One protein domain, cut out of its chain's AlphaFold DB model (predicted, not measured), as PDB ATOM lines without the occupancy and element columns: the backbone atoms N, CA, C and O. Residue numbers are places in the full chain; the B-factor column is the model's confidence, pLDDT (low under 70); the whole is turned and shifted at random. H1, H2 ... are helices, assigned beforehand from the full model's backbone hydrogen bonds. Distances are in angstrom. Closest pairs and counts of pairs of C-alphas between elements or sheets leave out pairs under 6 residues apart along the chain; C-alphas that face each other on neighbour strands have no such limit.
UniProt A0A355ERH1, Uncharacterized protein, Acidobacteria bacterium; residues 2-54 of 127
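AT A GLANCE: This is residues 2 to 54 of the 127 residues of an uncharacterized protein of Acidobacteria bacterium (UniProt A0A355ERH1). One long straight helix, H3, makes most of the length, and the stretch before it folds back along one side of it as a loose chain with two single-turn helices, H1 and H2. Residues 2 to 11 arch on the far side of H1 from H3, the link after H1 comes in to the middle of H3 at Gly 17, and H2 sits beside the first half of H3; at the other end, residues 44 to 54, of which 44 to 47 belong to H3, stick out as an arm. The printed part has 53 residues with three named helices in the order H1, H2, H3 and no named strand, and its class is all helix. The whole is loose, with a radius of gyration of the C-alphas of 13.0 A and spans of 37 by 27 by 16 A.

IN THESE COORDINATES: The printed part begins at Phe 2, with its C-alpha at (12.186, 39.791, 33.522). H1 is residues 12 to 15, Trp 12 to Phe 15, and measures 5.9 A from first to last C-alpha. H2 is residues 20 to 23, Glu 20 to Leu 23, and measures 4.8 A. H3 is residues 29 to 47, 27.6 A long, from C-alpha 29 at (13.051, 51.200, 30.446) to C-alpha 47 at (-7.358, 51.893, 49.010).

HOW THE PARTS SIT: H1 and H3 are near each other, with 7 pairs of C-alphas within 10 A and no pair within 8 A. A tight link of 4 residues joins H1 to H2, and these two helices are apart. In that link C-alpha 17 is at (-1.289, 48.359, 37.407), and in H3 C-alpha 39 is at (-0.063, 51.715, 38.725). H2 and H3 are close but not clearly touching, with 1 pair of C-alphas within 8 A; their closest C-alphas, those of Leu 23 and Lys 32, are 5.9 A apart. The link from H2 to H3, 5 residues, is tight. In H3 every pair of O of residue i and N of residue i+4 is within hydrogen-bond range; H1 and H2 are too short for such a pair, and in each the one pair of O of residue i and N of residue i+3 is within range.

THE WHOLE: The two C-alphas farthest apart are those of Ala 27 and Pro 54, at 37.8 A. Residues 25 to 30 and residues 44 to 54 stand free; without them the body of 36 residues spans 26 by 21 by 12 A. The printed part has no cut, and neither link is long. The mean pLDDT of the printed part is 77.4, and the model's confidence is low, under 70, at residues 2 to 16, residue 50 and residues 52 to 53.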
ATOM      1  N   PHE A   2      13.494  39.930  32.875       48.53
ATOM      2  CA  PHE A   2      12.186  39.791  33.522       48.53
ATOM      3  C   PHE A   2      12.451  39.468  34.997       48.53
ATOM      4  O   PHE A   2      13.317  38.627  35.249       48.53
ATOM      5  N   PRO A   3      11.811  40.149  35.958       52.00
ATOM      6  CA  PRO A   3      11.956  39.778  37.362       52.00
ATOM      7  C   PRO A   3      11.527  38.314  37.544       52.00
ATOM      8  O   PRO A   3      10.633  37.845  36.840       52.00
ATOM      9  N   GLU A   4      12.184  37.569  38.439       53.16
ATOM     10  CA  GLU A   4      11.729  36.222  38.802       53.16
ATOM     11  C   GLU A   4      10.352  36.339  39.468       53.16
ATOM     12  O   GLU A   4      10.244  36.640  40.655       53.16
ATOM     13  N   LEU A   5       9.287  36.136  38.691       52.53
ATOM     14  CA  LEU A   5       7.903  36.159  39.156       52.53
ATOM     15  C   LEU A   5       7.635  34.863  39.944       52.53
ATOM     16  O   LEU A   5       7.074  33.907  39.409       52.53
ATOM     17  N   ARG A   6       8.101  34.779  41.194       54.09
ATOM     18  CA  ARG A   6       7.733  33.688  42.107       54.09
ATOM     19  C   ARG A   6       6.502  34.122  42.911       54.09
ATOM     20  O   ARG A   6       6.644  35.019  43.741       54.09
ATOM     21  N   PRO A   7       5.328  33.489  42.725       53.72
ATOM     22  CA  PRO A   7       4.098  33.867  43.435       53.72
ATOM     23  C   PRO A   7       4.195  33.726  44.958       53.72
ATOM     24  O   PRO A   7       3.391  34.279  45.689       53.72
ATOM     25  N   GLU A   8       5.167  32.951  45.444       51.28
ATOM     26  CA  GLU A   8       5.334  32.634  46.865       51.28
ATOM     27  C   GLU A   8       6.054  33.743  47.654       51.28
ATOM     28  O   GLU A   8       6.002  33.745  48.881       51.28
ATOM     29  N   ALA A   9       6.737  34.671  46.969       48.34
ATOM     30  CA  ALA A   9       7.536  35.733  47.594       48.34
ATOM     31  C   ALA A   9       7.057  37.156  47.262       48.34
ATOM     32  O   ALA A   9       7.493  38.102  47.912       48.34
ATOM     33  N   ALA A  10       6.178  37.301  46.272       55.00
ATOM     34  CA  ALA A  10       5.562  38.562  45.891       55.00
ATOM     35  C   ALA A  10       4.072  38.484  46.225       55.00
ATOM     36  O   ALA A  10       3.404  37.520  45.841       55.00
ATOM     37  N   GLN A  11       3.566  39.477  46.951       63.12
ATOM     38  CA  GLN A  11       2.127  39.675  47.090       63.12
ATOM     39  C   GLN A  11       1.546  39.809  45.671       63.12
ATOM     40  O   GLN A  11       2.228  40.293  44.766       63.12
ATOM     41  N   TRP A  12       0.342  39.300  45.399       65.62
ATOM     42  CA  TRP A  12      -0.198  39.373  44.028       65.62
ATOM     43  C   TRP A  12      -0.416  40.843  43.605       65.62
ATOM     44  O   TRP A  12      -0.357  41.174  42.421       65.62
ATOM     45  N   GLU A  13      -0.558  41.705  44.608       64.69
ATOM     46  CA  GLU A  13      -0.527  43.164  44.609       64.69
ATOM     47  C   GLU A  13       0.832  43.747  44.140       64.69
ATOM     48  O   GLU A  13       0.916  44.854  43.630       64.69
ATOM     49  N   ASP A  14       1.942  43.009  44.199       59.59
ATOM     50  CA  ASP A  14       3.246  43.522  43.743       59.59
ATOM     51  C   ASP A  14       3.392  43.540  42.205       59.59
ATOM     52  O   ASP A  14       4.319  44.147  41.661       59.59
ATOM     53  N   PHE A  15       2.486  42.888  41.467       58.81
ATOM     54  CA  PHE A  15       2.570  42.717  40.008       58.81
ATOM     55  C   PHE A  15       1.852  43.833  39.210       58.81
ATOM     56  O   PHE A  15       1.364  43.614  38.102       58.81
ATOM     57  N   GLU A  16       1.766  45.035  39.781       65.69
ATOM     58  CA  GLU A  16       0.593  45.903  39.643       65.69
ATOM     59  C   GLU A  16       0.483  46.888  38.458       65.69
ATOM     60  O   GLU A  16       1.450  47.409  37.891       65.69
ATOM     61  N   GLY A  17      -0.789  47.214  38.173       72.44
ATOM     62  CA  GLY A  17      -1.289  48.359  37.407       72.44
ATOM     63  C   GLY A  17      -1.554  48.081  35.932       72.44
ATOM     64  O   GLY A  17      -2.686  48.170  35.455       72.44
ATOM     65  N   PHE A  18      -0.496  47.750  35.199       85.25
ATOM     66  CA  PHE A  18      -0.551  47.522  33.759       85.25
ATOM     67  C   PHE A  18       0.028  46.153  33.416       85.25
ATOM     68  O   PHE A  18       1.069  45.760  33.934       85.25
ATOM     69  N   ARG A  19      -0.607  45.440  32.482       87.00
ATOM     70  CA  ARG A  19      -0.127  44.128  32.030       87.00
ATOM     71  C   ARG A  19       1.283  44.249  31.429       87.00
ATOM     72  O   ARG A  19       1.531  45.119  30.598       87.00
ATOM     73  N   GLU A  20       2.196  43.335  31.750       87.31
ATOM     74  CA  GLU A  20       3.558  43.330  31.172       87.31
ATOM     75  C   GLU A  20       3.556  43.189  29.638       87.31
ATOM     76  O   GLU A  20       4.405  43.743  28.940       87.31
ATOM     77  N   THR A  21       2.537  42.525  29.091       91.38
ATOM     78  CA  THR A  21       2.265  42.451  27.647       91.38
ATOM     79  C   THR A  21       1.969  43.811  27.013       91.38
ATOM     80  O   THR A  21       2.140  43.961  25.814       91.38
ATOM     81  N   PHE A  22       1.523  44.803  27.788       90.75
ATOM     82  CA  PHE A  22       1.412  46.194  27.349       90.75
ATOM     83  C   PHE A  22       2.758  46.916  27.498       90.75
ATOM     84  O   PHE A  22       3.208  47.598  26.577       90.75
ATOM     85  N   LEU A  23       3.451  46.708  28.624       91.44
ATOM     86  CA  LEU A  23       4.741  47.349  28.898       91.44
ATOM     87  C   LEU A  23       5.851  46.943  27.913       91.44
ATOM     88  O   LEU A  23       6.796  47.708  27.709       91.44
ATOM     89  N   VAL A  24       5.753  45.774  27.270       90.94
ATOM     90  CA  VAL A  24       6.737  45.304  26.276       90.94
ATOM     91  C   VAL A  24       6.904  46.268  25.092       90.94
ATOM     92  O   VAL A  24       7.994  46.339  24.530       90.94
ATOM     93  N   HIS A  25       5.874  47.053  24.762       91.25
ATOM     94  CA  HIS A  25       5.880  47.979  23.627       91.25
ATOM     95  C   HIS A  25       6.660  49.277  23.876       91.25
ATOM     96  O   HIS A  25       6.948  50.016  22.936       91.25
ATOM     97  N   PHE A  26       7.040  49.560  25.122       92.81
ATOM     98  CA  PHE A  26       7.867  50.716  25.449       92.81
ATOM     99  C   PHE A  26       9.340  50.320  25.333       92.81
ATOM    100  O   PHE A  26       9.811  49.441  26.048       92.81
ATOM    101  N   ALA A  27      10.084  50.936  24.416       91.75
ATOM    102  CA  ALA A  27      11.504  50.622  24.248       91.75
ATOM    103  C   ALA A  27      12.347  51.142  25.424       91.75
ATOM    104  O   ALA A  27      13.234  50.440  25.908       91.75
ATOM    105  N   ASP A  28      12.031  52.347  25.902       94.75
ATOM    106  CA  ASP A  28      12.713  52.978  27.029       94.75
ATOM    107  C   ASP A  28      12.325  52.299  28.360       94.75
ATOM    108  O   ASP A  28      11.135  52.262  28.711       94.75
ATOM    109  N   PRO A  29      13.295  51.755  29.119       90.50
ATOM    110  CA  PRO A  29      13.051  51.200  30.446       90.50
ATOM    111  C   PRO A  29      12.409  52.191  31.426       90.50
ATOM    112  O   PRO A  29      11.585  51.767  32.240       90.50
ATOM    113  N   GLU A  30      12.717  53.486  31.331       94.50
ATOM    114  CA  GLU A  30      12.193  54.508  32.246       94.50
ATOM    115  C   GLU A  30      10.683  54.699  32.079       94.50
ATOM    116  O   GLU A  30       9.965  54.869  33.065       94.50
ATOM    117  N   HIS A  31      10.151  54.555  30.859       94.38
ATOM    118  CA  HIS A  31       8.702  54.571  30.636       94.38
ATOM    119  C   HIS A  31       8.003  53.400  31.337       94.38
ATOM    120  O   HIS A  31       6.938  53.579  31.928       94.38
ATOM    121  N   LYS A  32       8.610  52.205  31.334       91.25
ATOM    122  CA  LYS A  32       8.054  51.039  32.046       91.25
ATOM    123  C   LYS A  32       8.063  51.266  33.551       91.25
ATOM    124  O   LYS A  32       7.086  50.947  34.220       91.25
ATOM    125  N   VAL A  33       9.154  51.823  34.083       89.56
ATOM    126  CA  VAL A  33       9.270  52.172  35.508       89.56
ATOM    127  C   VAL A  33       8.216  53.210  35.895       89.56
ATOM    128  O   VAL A  33       7.533  53.029  36.901       89.56
ATOM    129  N   ALA A  34       8.038  54.257  35.088       92.88
ATOM    130  CA  ALA A  34       7.034  55.288  35.325       92.88
ATOM    131  C   ALA A  34       5.608  54.717  35.333       92.88
ATOM    132  O   ALA A  34       4.838  55.025  36.241       92.88
ATOM    133  N   LEU A  35       5.266  53.844  34.380       91.44
ATOM    134  CA  LEU A  35       3.947  53.205  34.314       91.44
ATOM    135  C   LEU A  35       3.685  52.269  35.499       91.44
ATOM    136  O   LEU A  35       2.589  52.299  36.051       91.44
ATOM    137  N   ARG A  36       4.683  51.492  35.941       89.19
ATOM    138  CA  ARG A  36       4.558  50.666  37.157       89.19
ATOM    139  C   ARG A  36       4.329  51.524  38.402       89.19
ATOM    140  O   ARG A  36       3.413  51.252  39.169       89.19
ATOM    141  N   ARG A  37       5.102  52.605  38.565       88.81
ATOM    142  CA  ARG A  37       4.923  53.562  39.676       88.81
ATOM    143  C   ARG A  37       3.550  54.228  39.647       88.81
ATOM    144  O   ARG A  37       2.945  54.421  40.695       88.81
ATOM    145  N   LEU A  38       3.051  54.571  38.458       90.75
ATOM    146  CA  LEU A  38       1.704  55.111  38.300       90.75
ATOM    147  C   LEU A  38       0.642  54.082  38.703       90.75
ATOM    148  O   LEU A  38      -0.296  54.442  39.404       90.75
ATOM    149  N   GLY A  39       0.803  52.818  38.304       88.06
ATOM    150  CA  GLY A  39      -0.063  51.715  38.725       88.06
ATOM    151  C   GLY A  39      -0.168  51.601  40.247       88.06
ATOM    152  O   GLY A  39      -1.271  51.661  40.784       88.06
ATOM    153  N   GLN A  40       0.981  51.558  40.924       85.50
ATOM    154  CA  GLN A  40       1.073  51.520  42.390       85.50
ATOM    155  C   GLN A  40       0.402  52.734  43.044       85.50
ATOM    156  O   GLN A  40      -0.326  52.600  44.024       85.50
ATOM    157  N   LEU A  41       0.617  53.933  42.491       87.44
ATOM    158  CA  LEU A  41      -0.031  55.148  42.982       87.44
ATOM    159  C   LEU A  41      -1.558  55.067  42.848       87.44
ATOM    160  O   LEU A  41      -2.264  55.417  43.788       87.44
ATOM    161  N   LEU A  42      -2.075  54.619  41.700       86.50
ATOM    162  CA  LEU A  42      -3.518  54.478  41.488       86.50
ATOM    163  C   LEU A  42      -4.124  53.453  42.447       86.50
ATOM    164  O   LEU A  42      -5.178  53.719  43.018       86.50
ATOM    165  N   TYR A  43      -3.453  52.323  42.651       83.06
ATOM    166  CA  TYR A  43      -3.899  51.306  43.596       83.06
ATOM    167  C   TYR A  43      -3.936  51.841  45.033       83.06
ATOM    168  O   TYR A  43      -4.968  51.750  45.698       83.06
ATOM    169  N   ALA A  44      -2.871  52.517  45.478       83.75
ATOM    170  CA  ALA A  44      -2.836  53.167  46.787       83.75
ATOM    171  C   ALA A  44      -3.966  54.199  46.951       83.75
ATOM    172  O   ALA A  44      -4.634  54.231  47.981       83.75
ATOM    173  N   LEU A  45      -4.242  55.011  45.922       85.19
ATOM    174  CA  LEU A  45      -5.345  55.977  45.949       85.19
ATOM    175  C   LEU A  45      -6.726  55.311  46.035       85.19
ATOM    176  O   LEU A  45      -7.623  55.881  46.649       85.19
ATOM    177  N   ILE A  46      -6.912  54.131  45.431       82.50
ATOM    178  CA  ILE A  46      -8.159  53.358  45.540       82.50
ATOM    179  C   ILE A  46      -8.360  52.865  46.977       82.50
ATOM    180  O   ILE A  46      -9.477  52.947  47.488       82.50
ATOM    181  N   LEU A  47      -7.298  52.382  47.629       81.69
ATOM    182  CA  LEU A  47      -7.358  51.893  49.010       81.69
ATOM    183  C   LEU A  47      -7.603  53.016  50.027       81.69
ATOM    184  O   LEU A  47      -8.366  52.833  50.970       81.69
ATOM    185  N   GLU A  48      -6.995  54.183  49.811       84.19
ATOM    186  CA  GLU A  48      -7.103  55.349  50.700       84.19
ATOM    187  C   GLU A  48      -8.316  56.250  50.383       84.19
ATOM    188  O   GLU A  48      -8.486  57.319  50.978       84.19
ATOM    189  N   ALA A  49      -9.171  55.867  49.426       79.12
ATOM    190  CA  ALA A  49     -10.314  56.678  49.024       79.12
ATOM    191  C   ALA A  49     -11.340  56.804  50.176       79.12
ATOM    192  O   ALA A  49     -11.880  55.793  50.628       79.12
ATOM    193  N   PRO A  50     -11.708  58.030  50.610       69.81
ATOM    194  CA  PRO A  50     -12.652  58.236  51.719       69.81
ATOM    195  C   PRO A  50     -14.077  57.759  51.394       69.81
ATOM    196  O   PRO A  50     -14.885  57.540  52.294       69.81
ATOM    197  N   TYR A  51     -14.373  57.591  50.104       71.31
ATOM    198  CA  TYR A  51     -15.595  56.996  49.585       71.31
ATOM    199  C   TYR A  51     -15.182  55.935  48.564       71.31
ATOM    200  O   TYR A  51     -14.910  56.294  47.413       71.31
ATOM    201  N   PRO A  52     -15.070  54.653  48.958       68.00
ATOM    202  CA  PRO A  52     -14.780  53.609  47.992       68.00
ATOM    203  C   PRO A  52     -15.871  53.613  46.912       68.00
ATOM    204  O   PRO A  52     -17.026  53.947  47.211       68.00
ATOM    205  N   PRO A  53     -15.533  53.266  45.656       68.69
ATOM    206  CA  PRO A  53     -16.542  53.123  44.618       68.69
ATOM    207  C   PRO A  53     -17.647  52.176  45.110       68.69
ATOM    208  O   PRO A  53     -17.348  51.244  45.868       68.69
ATOM    209  N   PRO A  54     -18.916  52.411  44.723       73.12
ATOM    210  CA  PRO A  54     -20.017  51.561  45.144       73.12
ATOM    211  C   PRO A  54     -19.672  50.107  44.829       73.12
ATOM    212  O   PRO A  54     -19.366  49.756  43.686       73.12
TER     213      PRO A  54